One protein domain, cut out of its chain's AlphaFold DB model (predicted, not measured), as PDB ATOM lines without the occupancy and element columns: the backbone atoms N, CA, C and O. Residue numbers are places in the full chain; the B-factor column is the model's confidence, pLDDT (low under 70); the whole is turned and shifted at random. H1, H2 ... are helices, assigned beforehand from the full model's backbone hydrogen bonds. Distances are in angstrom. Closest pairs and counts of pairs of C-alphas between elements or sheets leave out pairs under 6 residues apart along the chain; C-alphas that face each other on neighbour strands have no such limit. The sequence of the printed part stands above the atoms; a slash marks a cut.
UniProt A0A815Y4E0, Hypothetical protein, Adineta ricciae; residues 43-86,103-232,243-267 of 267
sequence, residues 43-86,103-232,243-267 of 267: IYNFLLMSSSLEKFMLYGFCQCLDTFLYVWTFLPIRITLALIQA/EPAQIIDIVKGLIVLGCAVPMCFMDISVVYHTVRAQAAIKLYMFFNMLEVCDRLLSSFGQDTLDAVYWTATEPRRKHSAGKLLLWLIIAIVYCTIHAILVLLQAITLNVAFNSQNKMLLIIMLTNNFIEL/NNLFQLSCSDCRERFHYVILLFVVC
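What this domain is: This is residues 43 to 86, 103 to 232 and 243 to 267 of the 267 residues of the protein "Hypothetical protein" of Adineta ricciae (UniProt A0A815Y4E0). A long helical hairpin, H5 and H6, makes one side of a loose, open frame of crossed helices; H1, followed by H2, makes a second long side, and H3 and H8 bridge the two. H4 packs on H6, H7 folds off the end of H6, and residues 43 to 52 of H1 and 243 to 248 of H8 stick out. The printed part has 199 residues with eight named helices, H1 to H8 in chain order, and no named strand; the class is all helix. The whole is loose, with a radius of gyration of the C-alphas of 20.3 A, and only just flat, spanning 59 by 51 by 28 A.

How they stand to each other: H1, residues 43 to 72, touches H8, residues 243 to 266, with residues 57 to 65 alone, at a steep tilt of 57 degrees; the closest C-alphas, of Met 57 and Cys 253, are 6.0 A apart. H1 and H2, residues 74 to 86, meet only through their link. H2 touches H3, residues 104 to 124, at a steep tilt of 66 degrees, the closest C-alphas being Ile 79 and Ile 110, 6.1 A. The hub is H6, residues 181 to 214, which touches five helices. With H5, residues 140 to 173, it forms a helical hairpin at a shallow tilt of 25 degrees, opposite ways, the closest C-alphas being Val 168 and Trp 187, 5.7 A. H3 touches H6 at a steep tilt of 48 degrees, closest at Cys 119 and Thr 196, with C-alphas 5.1 A apart. H4, residues 128 to 136, touches H6, closest at C-alphas 132 and 207, 5.9 A. H8 touches H6 at a steep tilt of 68 degrees, only just short of about perpendicular; the closest C-alphas, of Ala 206 and Leu 262, are 5.9 A apart. H7, residues 218 to 232, touches H5, closest at C-alphas 140 and 220, 6.4 A; it only just touches H6, only at the corner, with 3 pairs of C-alphas within 8 A. H1 and H6 are apart. Every O i to N i+4 pair is within hydrogen-bond range in H1, H2, H4, H6, H7 and H8; H3 has 16 of 17 and H5 29 of 30.

Where its parts are: H1 begins at C-alpha 43 (13.782, 21.887, -17.534) and is 43.8 A long. H2 spans 18.3 A, H3 30.8 A and H4 12.1 A. H5, 48.4 A, has a kink of 28 degrees near residue 158. H6 spans 48.9 A and H7 21.3 A; H8, 34.8 A, ends at C-alpha 266 (-13.178, -7.221, -21.374).

The domain as a whole: The C-alphas farthest apart, of Arg 177 and Gln 216, are 62.7 A apart. Residues 87 to 102 and 233 to 242 are not printed; the gaps are 11.9 A and 19.4 A between C-alphas. Of the links that are printed whole, H5 to H6 is short and the others are tight. Residues 175 to 180 and 216 to 217 have pLDDT under 70.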
ATOM      1  N   ILE A  43      14.940  22.102 -16.653       87.12
ATOM      2  CA  ILE A  43      13.782  21.887 -17.534       87.12
ATOM      3  C   ILE A  43      14.109  20.845 -18.609       87.12
ATOM      4  O   ILE A  43      13.313  19.935 -18.834       87.12
ATOM      5  N   TYR A  44      15.286  20.924 -19.238       88.19
ATOM      6  CA  TYR A  44      15.712  19.914 -20.208       88.19
ATOM      7  C   TYR A  44      15.891  18.542 -19.572       88.19
ATOM      8  O   TYR A  44      15.409  17.569 -20.132       88.19
ATOM      9  N   ASN A  45      16.491  18.455 -18.387       87.19
ATOM     10  CA  ASN A  45      16.627  17.213 -17.636       87.19
ATOM     11  C   ASN A  45      15.257  16.644 -17.250       87.19
ATOM     12  O   ASN A  45      15.073  15.434 -17.303       87.19
ATOM     13  N   PHE A  46      14.268  17.487 -16.937       86.69
ATOM     14  CA  PHE A  46      12.891  17.050 -16.694       86.69
ATOM     15  C   PHE A  46      12.204  16.507 -17.961       86.69
ATOM     16  O   PHE A  46      11.579  15.449 -17.917       86.69
ATOM     17  N   LEU A  47      12.350  17.185 -19.104       85.94
ATOM     18  CA  LEU A  47      11.801  16.723 -20.387       85.94
ATOM     19  C   LEU A  47      12.520  15.469 -20.908       85.94
ATOM     20  O   LEU A  47      11.900  14.558 -21.444       85.94
ATOM     21  N   LEU A  48      13.835  15.388 -20.724       89.75
ATOM     22  CA  LEU A  48      14.621  14.220 -21.104       89.75
ATOM     23  C   LEU A  48      14.324  13.033 -20.178       89.75
ATOM     24  O   LEU A  48      14.345  11.884 -20.626       89.75
ATOM     25  N   MET A  49      14.009  13.302 -18.907       87.19
ATOM     26  CA  MET A  49      13.556  12.297 -17.949       87.19
ATOM     27  C   MET A  49      12.255  11.645 -18.418       87.19
ATOM     28  O   MET A  49      12.176  10.420 -18.396       87.19
ATOM     29  N   SER A  50      11.265  12.411 -18.892       84.56
ATOM     30  CA  SER A  50      10.009  11.819 -19.378       84.56
ATOM     31  C   SER A  50      10.226  10.938 -20.611       84.56
ATOM     32  O   SER A  50       9.721   9.818 -20.643       84.56
ATOM     33  N   SER A  51      11.056  11.360 -21.572       88.62
ATOM     34  CA  SER A  51      11.401  10.521 -22.734       88.62
ATOM     35  C   SER A  51      12.231   9.286 -22.366       88.62
ATOM     36  O   SER A  51      12.093   8.229 -22.982       88.62
ATOM     37  N   SER A  52      13.122   9.395 -21.379       89.69
ATOM     38  CA  SER A  52      13.914   8.253 -20.899       89.69
ATOM     39  C   SER A  52      13.040   7.250 -20.145       89.69
ATOM     40  O   SER A  52      13.196   6.042 -20.321       89.69
ATOM     41  N   LEU A  53      12.078   7.750 -19.364       89.38
ATOM     42  CA  LEU A  53      11.068   6.947 -18.685       89.38
ATOM     43  C   LEU A  53      10.170   6.228 -19.693       89.38
ATOM     44  O   LEU A  53       9.933   5.038 -19.540       89.38
ATOM     45  N   GLU A  54       9.729   6.901 -20.756       90.75
ATOM     46  CA  GLU A  54       8.915   6.283 -21.809       90.75
ATOM     47  C   GLU A  54       9.632   5.094 -22.470       90.75
ATOM     48  O   GLU A  54       9.052   4.016 -22.600       90.75
ATOM     49  N   LYS A  55      10.924   5.243 -22.802       92.88
ATOM     50  CA  LYS A  55      11.743   4.141 -23.342       92.88
ATOM     51  C   LYS A  55      11.859   2.971 -22.364       92.88
ATOM     52  O   LYS A  55      11.769   1.819 -22.783       92.88
ATOM     53  N   PHE A  56      12.048   3.259 -21.074       93.56
ATOM     54  CA  PHE A  56      12.088   2.235 -20.029       93.56
ATOM     55  C   PHE A  56      10.750   1.489 -19.912       93.56
ATOM     56  O   PHE A  56      10.739   0.259 -19.887       93.56
ATOM     57  N   MET A  57       9.630   2.216 -19.904       92.12
ATOM     58  CA  MET A  57       8.291   1.624 -19.830       92.12
ATOM     59  C   MET A  57       7.977   0.772 -21.063       92.12
ATOM     60  O   MET A  57       7.425  -0.314 -20.918       92.12
ATOM     61  N   LEU A  58       8.366   1.215 -22.265       93.88
ATOM     62  CA  LEU A  58       8.189   0.434 -23.492       93.88
ATOM     63  C   LEU A  58       9.001  -0.867 -23.451       93.88
ATOM     64  O   LEU A  58       8.471  -1.933 -23.752       93.88
ATOM     65  N   TYR A  59      10.271  -0.794 -23.038       95.31
ATOM     66  CA  TYR A  59      11.110  -1.980 -22.869       95.31
ATOM     67  C   TYR A  59      10.513  -2.956 -21.847       95.31
ATOM     68  O   TYR A  59      10.407  -4.150 -22.121       95.31
ATOM     69  N   GLY A  60      10.069  -2.449 -20.692       95.31
ATOM     70  CA  GLY A  60       9.410  -3.265 -19.674       95.31
ATOM     71  C   GLY A  60       8.120  -3.910 -20.187       95.31
ATOM     72  O   GLY A  60       7.884  -5.088 -19.931       95.31
ATOM     73  N   PHE A  61       7.323  -3.189 -20.981       94.19
ATOM     74  CA  PHE A  61       6.113  -3.729 -21.600       94.19
ATOM     75  C   PHE A  61       6.443  -4.867 -22.572       94.19
ATOM     76  O   PHE A  61       5.823  -5.928 -22.505       94.19
ATOM     77  N   CYS A  62       7.451  -4.691 -23.435       95.44
ATOM     78  CA  CYS A  62       7.929  -5.748 -24.329       95.44
ATOM     79  C   CYS A  62       8.444  -6.970 -23.554       95.44
ATOM     80  O   CYS A  62       8.156  -8.097 -23.950       95.44
ATOM     81  N   GLN A  63       9.143  -6.767 -22.434       95.56
ATOM     82  CA  GLN A  63       9.619  -7.852 -21.571       95.56
ATOM     83  C   GLN A  63       8.461  -8.634 -20.927       95.56
ATOM     84  O   GLN A  63       8.489  -9.867 -20.862       95.56
ATOM     85  N   CYS A  64       7.428  -7.931 -20.451       95.00
ATOM     86  CA  CYS A  64       6.218  -8.560 -19.923       95.00
ATOM     87  C   CYS A  64       5.461  -9.324 -21.018       95.00
ATOM     88  O   CYS A  64       5.023 -10.450 -20.780       95.00
ATOM     89  N   LEU A  65       5.364  -8.747 -22.220       94.31
ATOM     90  CA  LEU A  65       4.740  -9.382 -23.377       94.31
ATOM     91  C   LEU A  65       5.474 -10.661 -23.791       94.31
ATOM     92  O   LEU A  65       4.822 -11.681 -23.991       94.31
ATOM     93  N   ASP A  66       6.805 -10.632 -23.865       95.38
ATOM     94  CA  ASP A  66       7.628 -11.812 -24.154       95.38
ATOM     95  C   ASP A  66       7.381 -12.926 -23.125       95.38
ATOM     96  O   ASP A  66       7.072 -14.062 -23.485       95.38
ATOM     97  N   THR A  67       7.387 -12.579 -21.833       92.69
ATOM     98  CA  THR A  67       7.122 -13.541 -20.750       92.69
ATOM     99  C   THR A  67       5.708 -14.127 -20.834       92.69
ATOM    100  O   THR A  67       5.518 -15.328 -20.640       92.69
ATOM    101  N   PHE A  68       4.704 -13.303 -21.146       92.00
ATOM    102  CA  PHE A  68       3.325 -13.751 -21.330       92.00
ATOM    103  C   PHE A  68       3.193 -14.685 -22.540       92.00
ATOM    104  O   PHE A  68       2.646 -15.783 -22.423       92.00
ATOM    105  N   LEU A  69       3.753 -14.296 -23.688       92.56
ATOM    106  CA  LEU A  69       3.753 -15.110 -24.902       92.56
ATOM    107  C   LEU A  69       4.508 -16.423 -24.702       92.56
ATOM    108  O   LEU A  69       4.085 -17.446 -25.244       92.56
ATOM    109  N   TYR A  70       5.568 -16.438 -23.892       92.56
ATOM    110  CA  TYR A  70       6.303 -17.654 -23.555       92.56
ATOM    111  C   TYR A  70       5.414 -18.728 -22.923       92.56
ATOM    112  O   TYR A  70       5.501 -19.900 -23.300       92.56
ATOM    113  N   VAL A  71       4.525 -18.336 -22.006       89.62
ATOM    114  CA  VAL A  71       3.590 -19.261 -21.347       89.62
ATOM    115  C   VAL A  71       2.598 -19.863 -22.347       89.62
ATOM    116  O   VAL A  71       2.265 -21.039 -22.240       89.62
ATOM    117  N   TRP A  72       2.161 -19.096 -23.347       88.38
ATOM    118  CA  TRP A  72       1.175 -19.557 -24.331       88.38
ATOM    119  C   TRP A  72       1.769 -20.296 -25.531       88.38
ATOM    120  O   TRP A  72       1.097 -21.137 -26.118       88.38
ATOM    121  N   THR A  73       3.012 -20.000 -25.913       90.69
ATOM    122  CA  THR A  73       3.629 -20.538 -27.140       90.69
ATOM    123  C   THR A  73       4.705 -21.571 -26.825       90.69
ATOM    124  O   THR A  73       4.557 -22.751 -27.142       90.69
ATOM    125  N   PHE A  74       5.782 -21.163 -26.158       90.12
ATOM    126  CA  PHE A  74       6.944 -22.014 -25.917       90.12
ATOM    127  C   PHE A  74       6.673 -23.113 -24.888       90.12
ATOM    128  O   PHE A  74       7.123 -24.244 -25.082       90.12
ATOM    129  N   LEU A  75       5.927 -22.820 -23.818       89.00
ATOM    130  CA  LEU A  75       5.612 -23.799 -22.776       89.00
ATOM    131  C   LEU A  75       4.847 -25.032 -23.313       89.00
ATOM    132  O   LEU A  75       5.339 -26.145 -23.104       89.00
ATOM    133  N   PRO A  76       3.714 -24.911 -24.042       88.69
ATOM    134  CA  PRO A  76       3.019 -26.087 -24.570       88.69
ATOM    135  C   PRO A  76       3.849 -26.853 -25.608       88.69
ATOM    136  O   PRO A  76       3.833 -28.087 -25.620       88.69
ATOM    137  N   ILE A  77       4.637 -26.162 -26.439       88.75
ATOM    138  CA  ILE A  77       5.551 -26.814 -27.391       88.75
ATOM    139  C   ILE A  77       6.590 -27.665 -26.643       88.75
ATOM    140  O   ILE A  77       6.820 -28.821 -26.991       88.75
ATOM    141  N   ARG A  78       7.194 -27.146 -25.568       87.81
ATOM    142  CA  ARG A  78       8.165 -27.910 -24.769       87.81
ATOM    143  C   ARG A  78       7.537 -29.112 -24.067       87.81
ATOM    144  O   ARG A  78       8.131 -30.189 -24.071       87.81
ATOM    145  N   ILE A  79       6.328 -28.955 -23.523       85.94
ATOM    146  CA  ILE A  79       5.593 -30.052 -22.874       85.94
ATOM    147  C   ILE A  79       5.264 -31.153 -23.888       85.94
ATOM    148  O   ILE A  79       5.505 -32.327 -23.616       85.94
ATOM    149  N   THR A  80       4.768 -30.797 -25.076       85.75
ATOM    150  CA  THR A  80       4.461 -31.783 -26.129       85.75
ATOM    151  C   THR A  80       5.711 -32.521 -26.609       85.75
ATOM    152  O   THR A  80       5.677 -33.744 -26.727       85.75
ATOM    153  N   LEU A  81       6.842 -31.831 -26.791       85.06
ATOM    154  CA  LEU A  81       8.121 -32.472 -27.120       85.06
ATOM    155  C   LEU A  81       8.589 -33.439 -26.021       85.06
ATOM    156  O   LEU A  81       9.005 -34.558 -26.331       85.06
ATOM    157  N   ALA A  82       8.487 -33.042 -24.749       82.38
ATOM    158  CA  ALA A  82       8.832 -33.903 -23.617       82.38
ATOM    159  C   ALA A  82       7.931 -35.151 -23.552       82.38
ATOM    160  O   ALA A  82       8.421 -36.259 -23.324       82.38
ATOM    161  N   LEU A  83       6.631 -35.000 -23.830       81.94
ATOM    162  CA  LEU A  83       5.685 -36.116 -23.910       81.94
ATOM    163  C   LEU A  83       6.008 -37.061 -25.076       81.94
ATOM    164  O   LEU A  83       6.036 -38.275 -24.880       81.94
ATOM    165  N   ILE A  84       6.322 -36.533 -26.264       83.94
ATOM    166  CA  ILE A  84       6.713 -37.343 -27.433       83.94
ATOM    167  C   ILE A  84       7.981 -38.155 -27.132       83.94
ATOM    168  O   ILE A  84       8.044 -39.344 -27.451       83.94
ATOM    169  N   GLN A  85       8.983 -37.553 -26.481       81.06
ATOM    170  CA  GLN A  85      10.210 -38.253 -26.078       81.06
ATOM    171  C   GLN A  85       9.940 -39.347 -25.035       81.06
ATOM    172  O   GLN A  85      10.483 -40.453 -25.144       81.06
ATOM    173  N   ALA A  86       9.072 -39.072 -24.057       76.56
ATOM    174  CA  ALA A  86       8.671 -40.044 -23.044       76.56
ATOM    175  C   ALA A  86       7.943 -41.246 -23.671       76.56
ATOM    176  O   ALA A  86       8.307 -42.394 -23.409       76.56
ATOM    177  N   GLU A 103      15.945 -34.192 -18.162       73.19
ATOM    178  CA  GLU A 103      16.756 -33.028 -17.803       73.19
ATOM    179  C   GLU A 103      15.996 -32.198 -16.749       73.19
ATOM    180  O   GLU A 103      14.770 -32.103 -16.839       73.19
ATOM    181  N   PRO A 104      16.651 -31.596 -15.735       75.12
ATOM    182  CA  PRO A 104      15.955 -30.816 -14.700       75.12
ATOM    183  C   PRO A 104      15.051 -29.715 -15.278       75.12
ATOM    184  O   PRO A 104      13.985 -29.449 -14.729       75.12
ATOM    185  N   ALA A 105      15.416 -29.144 -16.430       79.62
ATOM    186  CA  ALA A 105      14.586 -28.186 -17.159       79.62
ATOM    187  C   ALA A 105      13.231 -28.773 -17.605       79.62
ATOM    188  O   ALA A 105      12.200 -28.122 -17.463       79.62
ATOM    189  N   GLN A 106      13.210 -30.028 -18.068       82.50
ATOM    190  CA  GLN A 106      11.980 -30.698 -18.508       82.50
ATOM    191  C   GLN A 106      11.025 -30.961 -17.337       82.50
ATOM    192  O   GLN A 106       9.812 -30.880 -17.503       82.50
ATOM    193  N   ILE A 107      11.559 -31.244 -16.142       82.56
ATOM    194  CA  ILE A 107      10.747 -31.453 -14.933       82.56
ATOM    195  C   ILE A 107      10.027 -30.156 -14.549       82.56
ATOM    196  O   ILE A 107       8.830 -30.185 -14.268       82.56
ATOM    197  N   ILE A 108      10.725 -29.016 -14.590       86.19
ATOM    198  CA  ILE A 108      10.123 -27.701 -14.322       86.19
ATOM    199  C   ILE A 108       9.022 -27.392 -15.343       86.19
ATOM    200  O   ILE A 108       7.939 -26.961 -14.950       86.19
ATOM    201  N   ASP A 109       9.275 -27.624 -16.633       88.56
ATOM    202  CA  ASP A 109       8.295 -27.349 -17.691       88.56
ATOM    203  C   ASP A 109       7.026 -28.212 -17.529       88.56
ATOM    204  O   ASP A 109       5.913 -27.706 -17.682       88.56
ATOM    205  N   ILE A 110       7.167 -29.481 -17.118       86.50
ATOM    206  CA  ILE A 110       6.028 -30.359 -16.792       86.50
ATOM    207  C   ILE A 110       5.268 -29.850 -15.560       86.50
ATOM    208  O   ILE A 110       4.039 -29.797 -15.584       86.50
ATOM    209  N   VAL A 111       5.969 -29.454 -14.492       90.19
ATOM    210  CA  VAL A 111       5.340 -28.911 -13.275       90.19
ATOM    211  C   VAL A 111       4.563 -27.629 -13.583       90.19
ATOM    212  O   VAL A 111       3.417 -27.499 -13.159       90.19
ATOM    213  N   LYS A 112       5.127 -26.722 -14.390       91.06
ATOM    214  CA  LYS A 112       4.430 -25.525 -14.890       91.06
ATOM    215  C   LYS A 112       3.166 -25.890 -15.666       91.06
ATOM    216  O   LYS A 112       2.108 -25.325 -15.402       91.06
ATOM    217  N   GLY A 113       3.258 -26.867 -16.570       91.12
ATOM    218  CA  GLY A 113       2.109 -27.383 -17.315       91.12
ATOM    219  C   GLY A 113       1.005 -27.943 -16.418       91.12
ATOM    220  O   GLY A 113      -0.167 -27.647 -16.635       91.12
ATOM    221  N   LEU A 114       1.370 -28.702 -15.380       91.94
ATOM    222  CA  LEU A 114       0.421 -29.245 -14.403       91.94
ATOM    223  C   LEU A 114      -0.267 -28.151 -13.584       91.94
ATOM    224  O   LEU A 114      -1.464 -28.260 -13.336       91.94
ATOM    225  N   ILE A 115       0.454 -27.096 -13.192       93.81
ATOM    226  CA  ILE A 115      -0.132 -25.949 -12.482       93.81
ATOM    227  C   ILE A 115      -1.134 -25.218 -13.386       93.81
ATOM    228  O   ILE A 115      -2.259 -24.957 -12.961       93.81
ATOM    229  N   VAL A 116      -0.764 -24.945 -14.644       92.38
ATOM    230  CA  VAL A 116      -1.647 -24.279 -15.619       92.38
ATOM    231  C   VAL A 116      -2.896 -25.119 -15.892       92.38
ATOM    232  O   VAL A 116      -4.010 -24.603 -15.809       92.38
ATOM    233  N   LEU A 117      -2.739 -26.419 -16.157       91.75
ATOM    234  CA  LEU A 117      -3.865 -27.324 -16.397       91.75
ATOM    235  C   LEU A 117      -4.753 -27.469 -15.151       91.75
ATOM    236  O   LEU A 117      -5.978 -27.418 -15.253       91.75
ATOM    237  N   GLY A 118      -4.134 -27.609 -13.976       92.06
ATOM    238  CA  GLY A 118      -4.824 -27.704 -12.693       92.06
ATOM    239  C   GLY A 118      -5.627 -26.449 -12.355       92.06
ATOM    240  O   GLY A 118      -6.690 -26.568 -11.759       92.06
ATOM    241  N   CYS A 119      -5.165 -25.270 -12.778       93.38
ATOM    242  CA  CYS A 119      -5.898 -24.010 -12.650       93.38
ATOM    243  C   CYS A 119      -7.003 -23.854 -13.710       93.38
ATOM    244  O   CYS A 119      -8.059 -23.294 -13.419       93.38
ATOM    245  N   ALA A 120      -6.787 -24.339 -14.937       91.38
ATOM    246  CA  ALA A 120      -7.749 -24.203 -16.030       91.38
ATOM    247  C   ALA A 120      -9.047 -24.985 -15.771       91.38
ATOM    248  O   ALA A 120     -10.130 -24.480 -16.053       91.38
ATOM    249  N   VAL A 121      -8.951 -26.187 -15.190       91.50
ATOM    250  CA  VAL A 121     -10.116 -27.051 -14.930       91.50
ATOM    251  C   VAL A 121     -11.164 -26.359 -14.036       91.50
ATOM    252  O   VAL A 121     -12.306 -26.249 -14.480       91.50
ATOM    253  N   PRO A 122     -10.830 -25.828 -12.840       90.00
ATOM    254  CA  PRO A 122     -11.761 -25.038 -12.032       90.00
ATOM    255  C   PRO A 122     -12.322 -23.809 -12.753       90.00
ATOM    256  O   PRO A 122     -13.506 -23.517 -12.608       90.00
ATOM    257  N   MET A 123     -11.501 -23.102 -13.542       89.38
ATOM    258  CA  MET A 123     -11.945 -21.906 -14.270       89.38
ATOM    259  C   MET A 123     -13.010 -22.228 -15.323       89.38
ATOM    260  O   MET A 123     -13.930 -21.439 -15.514       89.38
ATOM    261  N   CYS A 124     -12.947 -23.402 -15.959       89.00
ATOM    262  CA  CYS A 124     -13.971 -23.840 -16.910       89.00
ATOM    263  C   CYS A 124     -15.342 -24.100 -16.264       89.00
ATOM    264  O   CYS A 124     -16.347 -24.065 -16.968       89.00
ATOM    265  N   PHE A 125     -15.400 -24.359 -14.954       89.25
ATOM    266  CA  PHE A 125     -16.660 -24.558 -14.227       89.25
ATOM    267  C   PHE A 125     -17.285 -23.250 -13.720       89.25
ATOM    268  O   PHE A 125     -18.380 -23.280 -13.162       89.25
ATOM    269  N   MET A 126     -16.603 -22.110 -13.861       87.75
ATOM    270  CA  MET A 126     -17.103 -20.833 -13.363       87.75
ATOM    271  C   MET A 126     -17.966 -20.109 -14.397       87.75
ATOM    272  O   MET A 126     -17.477 -19.643 -15.425       87.75
ATOM    273  N   ASP A 127     -19.243 -19.915 -14.069       87.56
ATOM    274  CA  ASP A 127     -20.170 -19.141 -14.897       87.56
ATOM    275  C   ASP A 127     -19.932 -17.629 -14.757       87.56
ATOM    276  O   ASP A 127     -20.441 -16.966 -13.846       87.56
ATOM    277  N   ILE A 128     -19.195 -17.060 -15.716       87.75
ATOM    278  CA  ILE A 128     -18.871 -15.621 -15.783       87.75
ATOM    279  C   ILE A 128     -20.144 -14.760 -15.740       87.75
ATOM    280  O   ILE A 128     -20.178 -13.725 -15.072       87.75
ATOM    281  N   SER A 129     -21.219 -15.204 -16.400       87.88
ATOM    282  CA  SER A 129     -22.497 -14.487 -16.461       87.88
ATOM    283  C   SER A 129     -23.136 -14.299 -15.085       87.88
ATOM    284  O   SER A 129     -23.617 -13.208 -14.775       87.88
ATOM    285  N   VAL A 130     -23.119 -15.333 -14.235       88.44
ATOM    286  CA  VAL A 130     -23.691 -15.259 -12.881       88.44
ATOM    287  C   VAL A 130     -22.908 -14.250 -12.052       88.44
ATOM    288  O   VAL A 130     -23.498 -13.337 -11.474       88.44
ATOM    289  N   VAL A 131     -21.575 -14.351 -12.076       87.69
ATOM    290  CA  VAL A 131     -20.690 -13.426 -11.358       87.69
ATOM    291  C   VAL A 131     -20.906 -11.985 -11.834       87.69
ATOM    292  O   VAL A 131     -21.064 -11.083 -11.010       87.69
ATOM    293  N   TYR A 132     -21.011 -11.760 -13.147       87.94
ATOM    294  CA  TYR A 132     -21.282 -10.440 -13.723       87.94
ATOM    295  C   TYR A 132     -22.609  -9.845 -13.239       87.94
ATOM    296  O   TYR A 132     -22.650  -8.690 -12.804       87.94
ATOM    297  N   HIS A 133     -23.694 -10.622 -13.258       86.75
ATOM    298  CA  HIS A 133     -24.996 -10.146 -12.791       86.75
ATOM    299  C   HIS A 133     -25.007  -9.856 -11.285       86.75
ATOM    300  O   HIS A 133     -25.581  -8.847 -10.868       86.75
ATOM    301  N   THR A 134     -24.327 -10.674 -10.476       86.12
ATOM    302  CA  THR A 134     -24.198 -10.448  -9.029       86.12
ATOM    303  C   THR A 134     -23.410  -9.177  -8.711       86.12
ATOM    304  O   THR A 134     -23.833  -8.400  -7.850       86.12
ATOM    305  N   VAL A 135     -22.298  -8.934  -9.414       86.06
ATOM    306  CA  VAL A 135     -21.460  -7.736  -9.231       86.06
ATOM    307  C   VAL A 135     -22.201  -6.480  -9.699       86.06
ATOM    308  O   VAL A 135     -22.226  -5.477  -8.987       86.06
ATOM    309  N   ARG A 136     -22.888  -6.544 -10.848       84.25
ATOM    310  CA  ARG A 136     -23.688  -5.431 -11.383       84.25
ATOM    311  C   ARG A 136     -24.848  -5.024 -10.469       84.25
ATOM    312  O   ARG A 136     -25.231  -3.858 -10.471       84.25
ATOM    313  N   ALA A 137     -25.411  -5.959  -9.702       83.00
ATOM    314  CA  ALA A 137     -26.507  -5.686  -8.771       83.00
ATOM    315  C   ALA A 137     -26.070  -4.921  -7.501       83.00
ATOM    316  O   ALA A 137     -26.921  -4.513  -6.710       83.00
ATOM    317  N   GLN A 138     -24.765  -4.725  -7.280       83.56
ATOM    318  CA  GLN A 138     -24.252  -4.011  -6.110       83.56
ATOM    319  C   GLN A 138     -24.355  -2.484  -6.257       83.56
ATOM    320  O   GLN A 138     -24.295  -1.922  -7.349       83.56
ATOM    321  N   ALA A 139     -24.464  -1.784  -5.125       83.50
ATOM    322  CA  ALA A 139     -24.443  -0.321  -5.096       83.50
ATOM    323  C   ALA A 139     -23.066   0.238  -5.508       83.50
ATOM    324  O   ALA A 139     -22.035  -0.307  -5.120       83.50
ATOM    325  N   ALA A 140     -23.041   1.384  -6.200       75.00
ATOM    326  CA  ALA A 140     -21.814   1.973  -6.755       75.00
ATOM    327  C   ALA A 140     -20.706   2.236  -5.711       75.00
ATOM    328  O   ALA A 140     -19.550   1.908  -5.958       75.00
ATOM    329  N   ILE A 141     -21.046   2.758  -4.521       75.81
ATOM    330  CA  ILE A 141     -20.067   2.966  -3.432       75.81
ATOM    331  C   ILE A 141     -19.484   1.630  -2.944       75.81
ATOM    332  O   ILE A 141     -18.277   1.528  -2.730       75.81
ATOM    333  N   LYS A 142     -20.321   0.592  -2.797       80.69
ATOM    334  CA  LYS A 142     -19.867  -0.745  -2.375       80.69
ATOM    335  C   LYS A 142     -18.951  -1.371  -3.426       80.69
ATOM    336  O   LYS A 142     -17.941  -1.964  -3.063       80.69
ATOM    337  N   LEU A 143     -19.274  -1.193  -4.708       81.38
ATOM    338  CA  LEU A 143     -18.471  -1.688  -5.824       81.38
ATOM    339  C   LEU A 143     -17.088  -1.018  -5.884       81.38
ATOM    340  O   LEU A 143     -16.096  -1.695  -6.125       81.38
ATOM    341  N   TYR A 144     -17.002   0.285  -5.595       82.19
ATOM    342  CA  TYR A 144     -15.721   0.991  -5.491       82.19
ATOM    343  C   TYR A 144     -14.851   0.470  -4.336       82.19
ATOM    344  O   TYR A 144     -13.672   0.181  -4.530       82.19
ATOM    345  N   MET A 145     -15.426   0.299  -3.139       83.00
ATOM    346  CA  MET A 145     -14.695  -0.296  -2.011       83.00
ATOM    347  C   MET A 145     -14.213  -1.709  -2.348       83.00
ATOM    348  O   MET A 145     -13.082  -2.063  -2.031       83.00
ATOM    349  N   PHE A 146     -15.053  -2.491  -3.028       84.81
ATOM    350  CA  PHE A 146     -14.708  -3.828  -3.492       84.81
ATOM    351  C   PHE A 146     -13.543  -3.812  -4.491       84.81
ATOM    352  O   PHE A 146     -12.620  -4.600  -4.331       84.81
ATOM    353  N   PHE A 147     -13.523  -2.877  -5.448       83.94
ATOM    354  CA  PHE A 147     -12.399  -2.709  -6.376       83.94
ATOM    355  C   PHE A 147     -11.082  -2.423  -5.639       83.94
ATOM    356  O   PHE A 147     -10.093  -3.113  -5.870       83.94
ATOM    357  N   ASN A 148     -11.085  -1.475  -4.695       85.75
ATOM    358  CA  ASN A 148      -9.891  -1.160  -3.904       85.75
ATOM    359  C   ASN A 148      -9.431  -2.352  -3.045       85.75
ATOM    360  O   ASN A 148      -8.235  -2.572  -2.872       85.75
ATOM    361  N   MET A 149     -10.363  -3.141  -2.501       88.31
ATOM    362  CA  MET A 149     -10.015  -4.356  -1.754       88.31
ATOM    363  C   MET A 149      -9.427  -5.438  -2.662       88.31
ATOM    364  O   MET A 149      -8.440  -6.064  -2.278       88.31
ATOM    365  N   LEU A 150      -9.992  -5.642  -3.858       89.31
ATOM    366  CA  LEU A 150      -9.457  -6.583  -4.843       89.31
ATOM    367  C   LEU A 150      -8.032  -6.212  -5.251       89.31
ATOM    368  O   LEU A 150      -7.191  -7.098  -5.334       89.31
ATOM    369  N   GLU A 151      -7.740  -4.923  -5.429       86.88
ATOM    370  CA  GLU A 151      -6.389  -4.452  -5.743       86.88
ATOM    371  C   GLU A 151      -5.384  -4.770  -4.621       86.88
ATOM    372  O   GLU A 151      -4.291  -5.274  -4.878       86.88
ATOM    373  N   VAL A 152      -5.755  -4.540  -3.357       90.00
ATOM    374  CA  VAL A 152      -4.899  -4.897  -2.213       90.00
ATOM    375  C   VAL A 152      -4.692  -6.413  -2.141       90.00
ATOM    376  O   VAL A 152      -3.573  -6.877  -1.911       90.00
ATOM    377  N   CYS A 153      -5.751  -7.192  -2.358       92.38
ATOM    378  CA  CYS A 153      -5.669  -8.647  -2.379       92.38
ATOM    379  C   CYS A 153      -4.803  -9.166  -3.540       92.38
ATOM    380  O   CYS A 153      -4.053 -10.116  -3.326       92.38
ATOM    381  N   ASP A 154      -4.843  -8.540  -4.722       91.88
ATOM    382  CA  ASP A 154      -3.968  -8.873  -5.854       91.88
ATOM    383  C   ASP A 154      -2.492  -8.707  -5.477       91.88
ATOM    384  O   ASP A 154      -1.711  -9.653  -5.589       91.88
ATOM    385  N   ARG A 155      -2.124  -7.547  -4.915       90.31
ATOM    386  CA  ARG A 155      -0.745  -7.261  -4.484       90.31
ATOM    387  C   ARG A 155      -0.253  -8.258  -3.426       90.31
ATOM    388  O   ARG A 155       0.879  -8.738  -3.512       90.31
ATOM    389  N   LEU A 156      -1.103  -8.603  -2.454       91.94
ATOM    390  CA  LEU A 156      -0.787  -9.594  -1.416       91.94
ATOM    391  C   LEU A 156      -0.604 -10.999  -2.003       91.94
ATOM    392  O   LEU A 156       0.386 -11.670  -1.700       91.94
ATOM    393  N   LEU A 157      -1.534 -11.437  -2.857       92.69
ATOM    394  CA  LEU A 157      -1.450 -12.747  -3.495       92.69
ATOM    395  C   LEU A 157      -0.270 -12.823  -4.462       92.69
ATOM    396  O   LEU A 157       0.360 -13.872  -4.521       92.69
ATOM    397  N   SER A 158       0.073 -11.754  -5.179       91.19
ATOM    398  CA  SER A 158       1.212 -11.730  -6.102       91.19
ATOM    399  C   SER A 158       2.542 -11.945  -5.370       91.19
ATOM    400  O   SER A 158       3.352 -12.767  -5.802       91.19
ATOM    401  N   SER A 159       2.732 -11.299  -4.210       90.69
ATOM    402  CA  SER A 159       3.909 -11.531  -3.359       90.69
ATOM    403  C   SER A 159       3.963 -12.973  -2.850       90.69
ATOM    404  O   SER A 159       4.998 -13.623  -2.953       90.69
ATOM    405  N   PHE A 160       2.842 -13.500  -2.348       92.44
ATOM    406  CA  PHE A 160       2.772 -14.872  -1.838       92.44
ATOM    407  C   PHE A 160       2.950 -15.936  -2.939       92.44
ATOM    408  O   PHE A 160       3.479 -17.024  -2.699       92.44
ATOM    409  N   GLY A 161       2.515 -15.631  -4.161       92.62
ATOM    410  CA  GLY A 161       2.618 -16.524  -5.309       92.62
ATOM    411  C   GLY A 161       4.034 -16.767  -5.775       92.62
ATOM    412  O   GLY A 161       4.357 -17.899  -6.127       92.62
ATOM    413  N   GLN A 162       4.869 -15.727  -5.758       92.19
ATOM    414  CA  GLN A 162       6.285 -15.842  -6.110       92.19
ATOM    415  C   GLN A 162       6.974 -16.846  -5.180       92.19
ATOM    416  O   GLN A 162       7.495 -17.852  -5.656       92.19
ATOM    417  N   ASP A 163       6.824 -16.666  -3.864       94.12
ATOM    418  CA  ASP A 163       7.386 -17.574  -2.858       94.12
ATOM    419  C   ASP A 163       6.843 -19.010  -2.993       94.12
ATOM    420  O   ASP A 163       7.588 -19.989  -2.888       94.12
ATOM    421  N   THR A 164       5.539 -19.154  -3.258       93.44
ATOM    422  CA  THR A 164       4.889 -20.468  -3.409       93.44
ATOM    423  C   THR A 164       5.391 -21.211  -4.648       93.44
ATOM    424  O   THR A 164       5.709 -22.401  -4.573       93.44
ATOM    425  N   LEU A 165       5.466 -20.531  -5.794       92.94
ATOM    426  CA  LEU A 165       5.939 -21.124  -7.045       92.94
ATOM    427  C   LEU A 165       7.434 -21.456  -6.969       92.94
ATOM    428  O   LEU A 165       7.830 -22.536  -7.409       92.94
ATOM    429  N   ASP A 166       8.242 -20.599  -6.345       92.75
ATOM    430  CA  ASP A 166       9.671 -20.849  -6.145       92.75
ATOM    431  C   ASP A 166       9.918 -22.061  -5.240       92.75
ATOM    432  O   ASP A 166      10.750 -22.915  -5.562       92.75
ATOM    433  N   ALA A 167       9.135 -22.222  -4.164       91.88
ATOM    434  CA  ALA A 167       9.199 -23.407  -3.308       91.88
ATOM    435  C   ALA A 167       8.868 -24.701  -4.076       91.88
ATOM    436  O   ALA A 167       9.529 -25.732  -3.889       91.88
ATOM    437  N   VAL A 168       7.881 -24.653  -4.976       92.62
ATOM    438  CA  VAL A 168       7.514 -25.786  -5.841       92.62
ATOM    439  C   VAL A 168       8.628 -26.098  -6.840       92.62
ATOM    440  O   VAL A 168       9.012 -27.262  -6.972       92.62
ATOM    441  N   TYR A 169       9.179 -25.088  -7.518       91.00
ATOM    442  CA  TYR A 169      10.253 -25.276  -8.498       91.00
ATOM    443  C   TYR A 169      11.547 -25.781  -7.856       91.00
ATOM    444  O   TYR A 169      12.208 -26.668  -8.409       91.00
ATOM    445  N   TRP A 170      11.880 -25.290  -6.661       90.12
ATOM    446  CA  TRP A 170      13.003 -25.796  -5.878       90.12
ATOM    447  C   TRP A 170      12.794 -27.263  -5.486       90.12
ATOM    448  O   TRP A 170      13.639 -28.116  -5.760       90.12
ATOM    449  N   THR A 171      11.618 -27.595  -4.944       88.50
ATOM    450  CA  THR A 171      11.282 -28.977  -4.558       88.50
ATOM    451  C   THR A 171      11.272 -29.926  -5.766       88.50
ATOM    452  O   THR A 171      11.616 -31.102  -5.639       88.50
ATOM    453  N   ALA A 172      10.904 -29.432  -6.952       85.56
ATOM    454  CA  ALA A 172      10.919 -30.204  -8.193       85.56
ATOM    455  C   ALA A 172      12.338 -30.494  -8.717       85.56
ATOM    456  O   ALA A 172      12.541 -31.499  -9.401       85.56
ATOM    457  N   THR A 173      13.318 -29.641  -8.401       84.69
ATOM    458  CA  THR A 173      14.708 -29.755  -8.879       84.69
ATOM    459  C   THR A 173      15.679 -30.356  -7.865       84.69
ATOM    460  O   THR A 173      16.823 -30.648  -8.219       84.69
ATOM    461  N   GLU A 174      15.240 -30.587  -6.627       82.06
ATOM    462  CA  GLU A 174      16.100 -31.066  -5.549       82.06
ATOM    463  C   GLU A 174      16.786 -32.417  -5.890       82.06
ATOM    464  O   GLU A 174      16.118 -33.384  -6.280       82.06
ATOM    465  N   PRO A 175      18.129 -32.526  -5.770       67.38
ATOM    466  CA  PRO A 175      18.868 -33.704  -6.219       67.38
ATOM    467  C   PRO A 175      18.543 -34.989  -5.434       67.38
ATOM    468  O   PRO A 175      18.530 -35.036  -4.202       67.38
ATOM    469  N   ARG A 176      18.341 -36.072  -6.204       61.12
ATOM    470  CA  ARG A 176      17.950 -37.457  -5.854       61.12
ATOM    471  C   ARG A 176      18.708 -38.121  -4.685       61.12
ATOM    472  O   ARG A 176      19.427 -39.099  -4.890       61.12
ATOM    473  N   ARG A 177      18.510 -37.689  -3.437       53.19
ATOM    474  CA  ARG A 177      18.952 -38.478  -2.263       53.19
ATOM    475  C   ARG A 177      17.864 -38.744  -1.221       53.19
ATOM    476  O   ARG A 177      18.034 -39.632  -0.392       53.19
ATOM    477  N   LYS A 178      16.719 -38.053  -1.301       53.28
ATOM    478  CA  LYS A 178      15.543 -38.294  -0.444       53.28
ATOM    479  C   LYS A 178      14.253 -37.756  -1.094       53.28
ATOM    480  O   LYS A 178      13.579 -36.900  -0.533       53.28
ATOM    481  N   HIS A 179      13.906 -38.228  -2.298       57.34
ATOM    482  CA  HIS A 179      12.630 -37.857  -2.929       57.34
ATOM    483  C   HIS A 179      11.456 -38.412  -2.117       57.34
ATOM    484  O   HIS A 179      11.059 -39.564  -2.272       57.34
ATOM    485  N   SER A 180      10.856 -37.577  -1.279       66.94
ATOM    486  CA  SER A 180       9.493 -37.812  -0.826       66.94
ATOM    487  C   SER A 180       8.565 -37.271  -1.910       66.94
ATOM    488  O   SER A 180       8.229 -36.092  -1.884       66.94
ATOM    489  N   ALA A 181       8.156 -38.111  -2.867       76.94
ATOM    490  CA  ALA A 181       7.183 -37.730  -3.903       76.94
ATOM    491  C   ALA A 181       5.918 -37.079  -3.303       76.94
ATOM    492  O   ALA A 181       5.360 -36.153  -3.883       76.94
ATOM    493  N   GLY A 182       5.537 -37.486  -2.084       83.25
ATOM    494  CA  GLY A 182       4.467 -36.850  -1.316       83.25
ATOM    495  C   GLY A 182       4.712 -35.372  -0.979       83.25
ATOM    496  O   GLY A 182       3.770 -34.596  -1.014       83.25
ATOM    497  N   LYS A 183       5.956 -34.942  -0.721       87.12
ATOM    498  CA  LYS A 183       6.263 -33.521  -0.472       87.12
ATOM    499  C   LYS A 183       6.061 -32.675  -1.727       87.12
ATOM    500  O   LYS A 183       5.452 -31.617  -1.638       87.12
ATOM    501  N   LEU A 184       6.525 -33.155  -2.884       87.81
ATOM    502  CA  LEU A 184       6.305 -32.470  -4.161       87.81
ATOM    503  C   LEU A 184       4.809 -32.374  -4.479       87.81
ATOM    504  O   LEU A 184       4.342 -31.312  -4.871       87.81
ATOM    505  N   LEU A 185       4.056 -33.457  -4.261       89.81
ATOM    506  CA  LEU A 185       2.607 -33.466  -4.466       89.81
ATOM    507  C   LEU A 185       1.890 -32.460  -3.553       89.81
ATOM    508  O   LEU A 185       1.011 -31.745  -4.017       89.81
ATOM    509  N   LEU A 186       2.281 -32.370  -2.278       90.94
ATOM    510  CA  LEU A 186       1.714 -31.398  -1.340       90.94
ATOM    511  C   LEU A 186       1.958 -29.957  -1.803       90.94
ATOM    512  O   LEU A 186       1.009 -29.181  -1.889       90.94
ATOM    513  N   TRP A 187       3.199 -29.613  -2.157       92.38
ATOM    514  CA  TRP A 187       3.524 -28.281  -2.675       92.38
ATOM    515  C   TRP A 187       2.810 -27.982  -3.998       92.38
ATOM    516  O   TRP A 187       2.328 -26.869  -4.192       92.38
ATOM    517  N   LEU A 188       2.663 -28.980  -4.876       93.12
ATOM    518  CA  LEU A 188       1.909 -28.848  -6.124       93.12
ATOM    519  C   LEU A 188       0.424 -28.545  -5.870       93.12
ATOM    520  O   LEU A 188      -0.132 -27.663  -6.519       93.12
ATOM    521  N   ILE A 189      -0.213 -29.236  -4.919       93.50
ATOM    522  CA  ILE A 189      -1.610 -28.974  -4.539       93.50
ATOM    523  C   ILE A 189      -1.752 -27.551  -3.990       93.50
ATOM    524  O   ILE A 189      -2.665 -26.836  -4.398       93.50
ATOM    525  N   ILE A 190      -0.833 -27.119  -3.117       93.81
ATOM    526  CA  ILE A 190      -0.822 -25.751  -2.576       93.81
ATOM    527  C   ILE A 190      -0.719 -24.725  -3.712       93.81
ATOM    528  O   ILE A 190      -1.509 -23.784  -3.744       93.81
ATOM    529  N   ALA A 191       0.184 -24.934  -4.676       95.31
ATOM    530  CA  ALA A 191       0.312 -24.063  -5.844       95.31
ATOM    531  C   ALA A 191      -0.954 -24.029  -6.708       95.31
ATOM    532  O   ALA A 191      -1.380 -22.947  -7.096       95.31
ATOM    533  N   ILE A 192      -1.585 -25.174  -6.988       95.50
ATOM    534  CA  ILE A 192      -2.819 -25.219  -7.789       95.50
ATOM    535  C   ILE A 192      -3.956 -24.475  -7.079       95.50
ATOM    536  O   ILE A 192      -4.653 -23.680  -7.712       95.50
ATOM    537  N   VAL A 193      -4.131 -24.691  -5.771       94.81
ATOM    538  CA  VAL A 193      -5.150 -23.988  -4.973       94.81
ATOM    539  C   VAL A 193      -4.884 -22.485  -4.974       94.81
ATOM    540  O   VAL A 193      -5.794 -21.706  -5.254       94.81
ATOM    541  N   TYR A 194      -3.637 -22.076  -4.731       95.50
ATOM    542  CA  TYR A 194      -3.229 -20.676  -4.790       95.50
ATOM    543  C   TYR A 194      -3.514 -20.054  -6.168       95.50
ATOM    544  O   TYR A 194      -4.193 -19.030  -6.242       95.50
ATOM    545  N   CYS A 195      -3.060 -20.684  -7.257       94.75
ATOM    546  CA  CYS A 195      -3.270 -20.188  -8.618       94.75
ATOM    547  C   CYS A 195      -4.758 -20.102  -8.962       94.75
ATOM    548  O   CYS A 195      -5.170 -19.142  -9.602       94.75
ATOM    549  N   THR A 196      -5.570 -21.047  -8.485       94.31
ATOM    550  CA  THR A 196      -7.027 -21.009  -8.664       94.31
ATOM    551  C   THR A 196      -7.637 -19.809  -7.941       94.31
ATOM    552  O   THR A 196      -8.398 -19.062  -8.545       94.31
ATOM    553  N   ILE A 197      -7.276 -19.569  -6.673       94.38
ATOM    554  CA  ILE A 197      -7.757 -18.404  -5.908       94.38
ATOM    555  C   ILE A 197      -7.331 -17.096  -6.585       94.38
ATOM    556  O   ILE A 197      -8.142 -16.182  -6.730       94.38
ATOM    557  N   HIS A 198      -6.075 -17.007  -7.026       95.12
ATOM    558  CA  HIS A 198      -5.564 -15.817  -7.698       95.12
ATOM    559  C   HIS A 198      -6.243 -15.593  -9.060       95.12
ATOM    560  O   HIS A 198      -6.624 -14.469  -9.371       95.12
ATOM    561  N   ALA A 199      -6.509 -16.652  -9.833       93.44
ATOM    562  CA  ALA A 199      -7.261 -16.563 -11.085       93.44
ATOM    563  C   ALA A 199      -8.707 -16.079 -10.869       93.44
ATOM    564  O   ALA A 199      -9.189 -15.243 -11.631       93.44
ATOM    565  N   ILE A 200      -9.375 -16.532  -9.798       92.25
ATOM    566  CA  ILE A 200     -10.702 -16.025  -9.402       92.25
ATOM    567  C   ILE A 200     -10.635 -14.528  -9.095       92.25
ATOM    568  O   ILE A 200     -11.512 -13.778  -9.522       92.25
ATOM    569  N   LEU A 201      -9.604 -14.087  -8.369       93.19
ATOM    570  CA  LEU A 201      -9.416 -12.674  -8.052       93.19
ATOM    571  C   LEU A 201      -9.269 -11.836  -9.326       93.19
ATOM    572  O   LEU A 201      -9.985 -10.848  -9.486       93.19
ATOM    573  N   VAL A 202      -8.401 -12.259 -10.249       91.88
ATOM    574  CA  VAL A 202      -8.187 -11.565 -11.530       91.88
ATOM    575  C   VAL A 202      -9.478 -11.541 -12.364       91.88
ATOM    576  O   VAL A 202      -9.824 -10.508 -12.937       91.88
ATOM    577  N   LEU A 203     -10.255 -12.631 -12.375       90.69
ATOM    578  CA  LEU A 203     -11.567 -12.678 -13.033       90.69
ATOM    579  C   LEU A 203     -12.565 -11.689 -12.403       90.69
ATOM    580  O   LEU A 203     -13.271 -10.978 -13.121       90.69
ATOM    581  N   LEU A 204     -12.613 -11.600 -11.071       89.81
ATOM    582  CA  LEU A 204     -13.448 -10.624 -10.363       89.81
ATOM    583  C   LEU A 204     -13.030  -9.185 -10.679       89.81
ATOM    584  O   LEU A 204     -13.896  -8.320 -10.833       89.81
ATOM    585  N   GLN A 205     -11.729  -8.928 -10.814       90.19
ATOM    586  CA  GLN A 205     -11.201  -7.621 -11.196       90.19
ATOM    587  C   GLN A 205     -11.606  -7.259 -12.634       90.19
ATOM    588  O   GLN A 205     -12.068  -6.142 -12.869       90.19
ATOM    589  N   ALA A 206     -11.552  -8.220 -13.564       89.56
ATOM    590  CA  ALA A 206     -12.001  -8.055 -14.949       89.56
ATOM    591  C   ALA A 206     -13.496  -7.731 -15.042       89.56
ATOM    592  O   ALA A 206     -13.900  -6.759 -15.682       89.56
ATOM    593  N   ILE A 207     -14.327  -8.499 -14.337       89.25
ATOM    594  CA  ILE A 207     -15.778  -8.290 -14.292       89.25
ATOM    595  C   ILE A 207     -16.117  -6.942 -13.652       89.25
ATOM    596  O   ILE A 207     -16.973  -6.218 -14.159       89.25
ATOM    597  N   THR A 208     -15.443  -6.583 -12.560       87.12
ATOM    598  CA  THR A 208     -15.661  -5.302 -11.878       87.12
ATOM    599  C   THR A 208     -15.290  -4.132 -12.783       87.12
ATOM    600  O   THR A 208     -16.045  -3.162 -12.858       87.12
ATOM    601  N   LEU A 209     -14.180  -4.241 -13.522       85.06
ATOM    602  CA  LEU A 209     -13.778  -3.227 -14.492       85.06
ATOM    603  C   LEU A 209     -14.784  -3.124 -15.649       85.06
ATOM    604  O   LEU A 209     -15.158  -2.015 -16.025       85.06
ATOM    605  N   ASN A 210     -15.295  -4.254 -16.151       87.94
ATOM    606  CA  ASN A 210     -16.352  -4.281 -17.166       87.94
ATOM    607  C   ASN A 210     -17.621  -3.563 -16.685       87.94
ATOM    608  O   ASN A 210     -18.143  -2.670 -17.351       87.94
ATOM    609  N   VAL A 211     -18.098  -3.904 -15.482       85.12
ATOM    610  CA  VAL A 211     -19.260  -3.248 -14.869       85.12
ATOM    611  C   VAL A 211     -18.995  -1.757 -14.675       85.12
ATOM    612  O   VAL A 211     -19.899  -0.962 -14.912       85.12
ATOM    613  N   ALA A 212     -17.779  -1.360 -14.292       82.50
ATOM    614  CA  ALA A 212     -17.425   0.043 -14.122       82.50
ATOM    615  C   ALA A 212     -17.479   0.824 -15.445       82.50
ATOM    616  O   ALA A 212     -18.126   1.874 -15.488       82.50
ATOM    617  N   PHE A 213     -16.891   0.293 -16.524       82.50
ATOM    618  CA  PHE A 213     -16.937   0.908 -17.858       82.50
ATOM    619  C   PHE A 213     -18.344   0.941 -18.457       82.50
ATOM    620  O   PHE A 213     -18.740   1.946 -19.046       82.50
ATOM    621  N   ASN A 214     -19.110  -0.136 -18.286       82.00
ATOM    622  CA  ASN A 214     -20.469  -0.253 -18.811       82.00
ATOM    623  C   ASN A 214     -21.523   0.416 -17.905       82.00
ATOM    624  O   ASN A 214     -22.707   0.493 -18.247       82.00
ATOM    625  N   SER A 215     -21.138   0.893 -16.718       79.00
ATOM    626  CA  SER A 215     -22.072   1.579 -15.831       79.00
ATOM    627  C   SER A 215     -22.457   2.937 -16.419       79.00
ATOM    628  O   SER A 215     -21.617   3.755 -16.780       79.00
ATOM    629  N   GLN A 216     -23.758   3.234 -16.448       69.25
ATOM    630  CA  GLN A 216     -24.235   4.570 -16.837       69.25
ATOM    631  C   GLN A 216     -23.844   5.654 -15.814       69.25
ATOM    632  O   GLN A 216     -23.911   6.854 -16.090       69.25
ATOM    633  N   ASN A 217     -23.388   5.232 -14.632       68.12
ATOM    634  CA  ASN A 217     -22.965   6.098 -13.549       68.12
ATOM    635  C   ASN A 217     -21.523   6.561 -13.769       68.12
ATOM    636  O   ASN A 217     -20.586   6.021 -13.180       68.12
ATOM    637  N   LYS A 218     -21.361   7.653 -14.527       76.75
ATOM    638  CA  LYS A 218     -20.078   8.366 -14.703       76.75
ATOM    639  C   LYS A 218     -19.358   8.655 -13.372       76.75
ATOM    640  O   LYS A 218     -18.139   8.765 -13.337       76.75
ATOM    641  N   MET A 219     -20.111   8.739 -12.273       76.19
ATOM    642  CA  MET A 219     -19.606   8.918 -10.911       76.19
ATOM    643  C   MET A 219     -18.612   7.830 -10.469       76.19
ATOM    644  O   MET A 219     -17.630   8.165  -9.818       76.19
ATOM    645  N   LEU A 220     -18.818   6.556 -10.831       77.25
ATOM    646  CA  LEU A 220     -17.931   5.465 -10.406       77.25
ATOM    647  C   LEU A 220     -16.523   5.625 -10.999       77.25
ATOM    648  O   LEU A 220     -15.533   5.575 -10.273       77.25
ATOM    649  N   LEU A 221     -16.449   5.915 -12.299       79.62
ATOM    650  CA  LEU A 221     -15.193   6.167 -13.005       79.62
ATOM    651  C   LEU A 221     -14.489   7.423 -12.464       79.62
ATOM    652  O   LEU A 221     -13.282   7.402 -12.232       79.62
ATOM    653  N   ILE A 222     -15.242   8.494 -12.187       80.94
ATOM    654  CA  ILE A 222     -14.698   9.729 -11.593       80.94
ATOM    655  C   ILE A 222     -14.082   9.460 -10.212       80.94
ATOM    656  O   ILE A 222     -13.003   9.978  -9.915       80.94
ATOM    657  N   ILE A 223     -14.729   8.644  -9.374       80.31
ATOM    658  CA  ILE A 223     -14.205   8.289  -8.047       80.31
ATOM    659  C   ILE A 223     -12.903   7.485  -8.181       80.31
ATOM    660  O   ILE A 223     -11.924   7.814  -7.512       80.31
ATOM    661  N   MET A 224     -12.845   6.500  -9.086       80.50
ATOM    662  CA  MET A 224     -11.615   5.736  -9.352       80.50
ATOM    663  C   MET A 224     -10.474   6.636  -9.847       80.50
ATOM    664  O   MET A 224      -9.343   6.525  -9.374       80.50
ATOM    665  N   LEU A 225     -10.760   7.572 -10.755       83.88
ATOM    666  CA  LEU A 225      -9.766   8.524 -11.260       83.88
ATOM    667  C   LEU A 225      -9.269   9.475 -10.161       83.88
ATOM    668  O   LEU A 225      -8.074   9.750 -10.067       83.88
ATOM    669  N   THR A 226     -10.170   9.939  -9.293       84.62
ATOM    670  CA  THR A 226      -9.807  10.803  -8.159       84.62
ATOM    671  C   THR A 226      -8.913  10.063  -7.163       84.62
ATOM    672  O   THR A 226      -7.965  10.653  -6.647       84.62
ATOM    673  N   ASN A 227      -9.159   8.767  -6.932       84.50
ATOM    674  CA  ASN A 227      -8.310   7.940  -6.072       84.50
ATOM    675  C   ASN A 227      -6.883   7.818  -6.631       84.50
ATOM    676  O   ASN A 227      -5.916   8.102  -5.927       84.50
ATOM    677  N   ASN A 228      -6.757   7.526  -7.931       85.06
ATOM    678  CA  ASN A 228      -5.463   7.484  -8.620       85.06
ATOM    679  C   ASN A 228      -4.714   8.828  -8.538       85.06
ATOM    680  O   ASN A 228      -3.495   8.864  -8.383       85.06
ATOM    681  N   PHE A 229      -5.430   9.957  -8.583       87.50
ATOM    682  CA  PHE A 229      -4.814  11.274  -8.410       87.50
ATOM    683  C   PHE A 229      -4.301  11.510  -6.981       87.50
ATOM    684  O   PHE A 229      -3.250  12.128  -6.789       87.50
ATOM    685  N   ILE A 230      -5.010  11.009  -5.963       85.06
ATOM    686  CA  ILE A 230      -4.565  11.078  -4.563       85.06
ATOM    687  C   ILE A 230      -3.306  10.228  -4.356       85.06
ATOM    688  O   ILE A 230      -2.377  10.684  -3.684       85.06
ATOM    689  N   GLU A 231      -3.245   9.035  -4.945       81.56
ATOM    690  CA  GLU A 231      -2.056   8.177  -4.909       81.56
ATOM    691  C   GLU A 231      -0.866   8.843  -5.615       81.56
ATOM    692  O   GLU A 231       0.223   8.951  -5.042       81.56
ATOM    693  N   LEU A 232      -1.098   9.408  -6.805       85.12
ATOM    694  CA  LEU A 232      -0.088  10.159  -7.550       85.12
ATOM    695  C   LEU A 232       0.441  11.343  -6.734       85.12
ATOM    696  O   LEU A 232       1.654  11.526  -6.630       85.12
ATOM    697  N   ASN A 243      17.255   2.129  -5.538       90.56
ATOM    698  CA  ASN A 243      16.792   0.737  -5.633       90.56
ATOM    699  C   ASN A 243      15.269   0.637  -5.476       90.56
ATOM    700  O   ASN A 243      14.614  -0.083  -6.224       90.56
ATOM    701  N   ASN A 244      14.711   1.413  -4.545       88.69
ATOM    702  CA  ASN A 244      13.273   1.461  -4.293       88.69
ATOM    703  C   ASN A 244      12.518   2.068  -5.483       88.69
ATOM    704  O   ASN A 244      11.463   1.568  -5.859       88.69
ATOM    705  N   LEU A 245      13.079   3.107  -6.113       89.50
ATOM    706  CA  LEU A 245      12.521   3.716  -7.318       89.50
ATOM    707  C   LEU A 245      12.500   2.718  -8.480       89.50
ATOM    708  O   LEU A 245      11.479   2.589  -9.140       89.50
ATOM    709  N   PHE A 246      13.594   1.979  -8.692       90.19
ATOM    710  CA  PHE A 246      13.665   0.977  -9.757       90.19
ATOM    711  C   PHE A 246      12.631  -0.141  -9.573       90.19
ATOM    712  O   PHE A 246      11.893  -0.450 -10.505       90.19
ATOM    713  N   GLN A 247      12.522  -0.704  -8.364       89.62
ATOM    714  CA  GLN A 247      11.519  -1.732  -8.064       89.62
ATOM    715  C   GLN A 247      10.091  -1.216  -8.260       89.62
ATOM    716  O   GLN A 247       9.259  -1.917  -8.839       89.62
ATOM    717  N   LEU A 248       9.820   0.024  -7.835       88.19
ATOM    718  CA  LEU A 248       8.523   0.661  -8.038       88.19
ATOM    719  C   LEU A 248       8.212   0.836  -9.531       88.19
ATOM    720  O   LEU A 248       7.114   0.495  -9.960       88.19
ATOM    721  N   SER A 249       9.174   1.301 -10.333       90.00
ATOM    722  CA  SER A 249       9.002   1.454 -11.784       90.00
ATOM    723  C   SER A 249       8.792   0.113 -12.498       90.00
ATOM    724  O   SER A 249       7.969   0.026 -13.406       90.00
ATOM    725  N   CYS A 250       9.481  -0.953 -12.076       90.69
ATOM    726  CA  CYS A 250       9.231  -2.302 -12.592       90.69
ATOM    727  C   CYS A 250       7.829  -2.816 -12.222       90.69
ATOM    728  O   CYS A 250       7.163  -3.416 -13.067       90.69
ATOM    729  N   SER A 251       7.367  -2.568 -10.988       89.31
ATOM    730  CA  SER A 251       6.009  -2.931 -10.555       89.31
ATOM    731  C   SER A 251       4.947  -2.179 -11.358       89.31
ATOM    732  O   SER A 251       4.041  -2.819 -11.883       89.31
ATOM    733  N   ASP A 252       5.104  -0.862 -11.535       89.44
ATOM    734  CA  ASP A 252       4.195  -0.018 -12.330       89.44
ATOM    735  C   ASP A 252       4.112  -0.507 -13.783       89.44
ATOM    736  O   ASP A 252       3.029  -0.622 -14.353       89.44
ATOM    737  N   CYS A 253       5.242  -0.895 -14.384       92.25
ATOM    738  CA  CYS A 253       5.238  -1.467 -15.728       92.25
ATOM    739  C   CYS A 253       4.440  -2.780 -15.813       92.25
ATOM    740  O   CYS A 253       3.647  -2.963 -16.740       92.25
ATOM    741  N   ARG A 254       4.620  -3.682 -14.838       91.56
ATOM    742  CA  ARG A 254       3.883  -4.955 -14.764       91.56
ATOM    743  C   ARG A 254       2.389  -4.733 -14.529       91.56
ATOM    744  O   ARG A 254       1.577  -5.401 -15.163       91.56
ATOM    745  N   GLU A 255       2.022  -3.793 -13.662       89.19
ATOM    746  CA  GLU A 255       0.627  -3.431 -13.380       89.19
ATOM    747  C   GLU A 255      -0.061  -2.842 -14.612       89.19
ATOM    748  O   GLU A 255      -1.145  -3.289 -14.982       89.19
ATOM    749  N   ARG A 256       0.591  -1.913 -15.324       91.00
ATOM    750  CA  ARG A 256       0.047  -1.361 -16.576       91.00
ATOM    751  C   ARG A 256      -0.164  -2.433 -17.634       91.00
ATOM    752  O   ARG A 256      -1.212  -2.449 -18.270       91.00
ATOM    753  N   PHE A 257       0.801  -3.335 -17.809       93.06
ATOM    754  CA  PHE A 257       0.652  -4.467 -18.720       93.06
ATOM    755  C   PHE A 257      -0.542  -5.354 -18.331       93.06
ATOM    756  O   PHE A 257      -1.354  -5.701 -19.188       93.06
ATOM    757  N   HIS A 258      -0.695  -5.654 -17.037       90.94
ATOM    758  CA  HIS A 258      -1.822  -6.427 -16.517       90.94
ATOM    759  C   HIS A 258      -3.172  -5.753 -16.807       90.94
ATOM    760  O   HIS A 258      -4.065  -6.391 -17.365       90.94
ATOM    761  N   TYR A 259      -3.312  -4.454 -16.516       89.00
ATOM    762  CA  TYR A 259      -4.538  -3.705 -16.810       89.00
ATOM    763  C   TYR A 259      -4.840  -3.622 -18.309       89.00
ATOM    764  O   TYR A 259      -6.003  -3.728 -18.691       89.00
ATOM    765  N   VAL A 260      -3.821  -3.466 -19.161       91.00
ATOM    766  CA  VAL A 260      -3.992  -3.453 -20.625       91.00
ATOM    767  C   VAL A 260      -4.524  -4.796 -21.127       91.00
ATOM    768  O   VAL A 260      -5.460  -4.806 -21.924       91.00
ATOM    769  N   ILE A 261      -3.988  -5.921 -20.640       90.69
ATOM    770  CA  ILE A 261      -4.512  -7.253 -20.986       90.69
ATOM    771  C   ILE A 261      -5.948  -7.413 -20.497       90.69
ATOM    772  O   ILE A 261      -6.808  -7.864 -21.246       90.69
ATOM    773  N   LEU A 262      -6.214  -7.052 -19.244       88.12
ATOM    774  CA  LEU A 262      -7.530  -7.220 -18.643       88.12
ATOM    775  C   LEU A 262      -8.586  -6.373 -19.371       88.12
ATOM    776  O   LEU A 262      -9.683  -6.862 -19.627       88.12
ATOM    777  N   LEU A 263      -8.235  -5.154 -19.791       87.00
ATOM    778  CA  LEU A 263      -9.086  -4.318 -20.638       87.00
ATOM    779  C   LEU A 263      -9.287  -4.946 -22.022       87.00
ATOM    780  O   LEU A 263     -10.419  -5.001 -22.483       87.00
ATOM    781  N   PHE A 264      -8.236  -5.476 -22.653       88.56
ATOM    782  CA  PHE A 264      -8.344  -6.174 -23.941       88.56
ATOM    783  C   PHE A 264      -9.238  -7.423 -23.886       88.56
ATOM    784  O   PHE A 264      -9.884  -7.759 -24.869       88.56
ATOM    785  N   VAL A 265      -9.280  -8.127 -22.752       85.69
ATOM    786  CA  VAL A 265     -10.157  -9.297 -22.559       85.69
ATOM    787  C   VAL A 265     -11.620  -8.885 -22.348       85.69
ATOM    788  O   VAL A 265     -12.529  -9.647 -22.672       85.69
ATOM    789  N   VAL A 266     -11.849  -7.712 -21.759       82.62
ATOM    790  CA  VAL A 266     -13.178  -7.221 -21.374       82.62
ATOM    791  C   VAL A 266     -13.868  -6.420 -22.483       82.62
ATOM    792  O   VAL A 266     -15.093  -6.501 -22.597       82.62
ATOM    793  N   CYS A 267     -13.109  -5.612 -23.223       76.50
ATOM    794  CA  CYS A 267     -13.591  -4.753 -24.305       76.50
ATOM    795  C   CYS A 267     -13.707  -5.513 -25.627       76.50
ATOM    796  O   CYS A 267     -14.727  -5.293 -26.317       76.50
TER     797      CYS A 267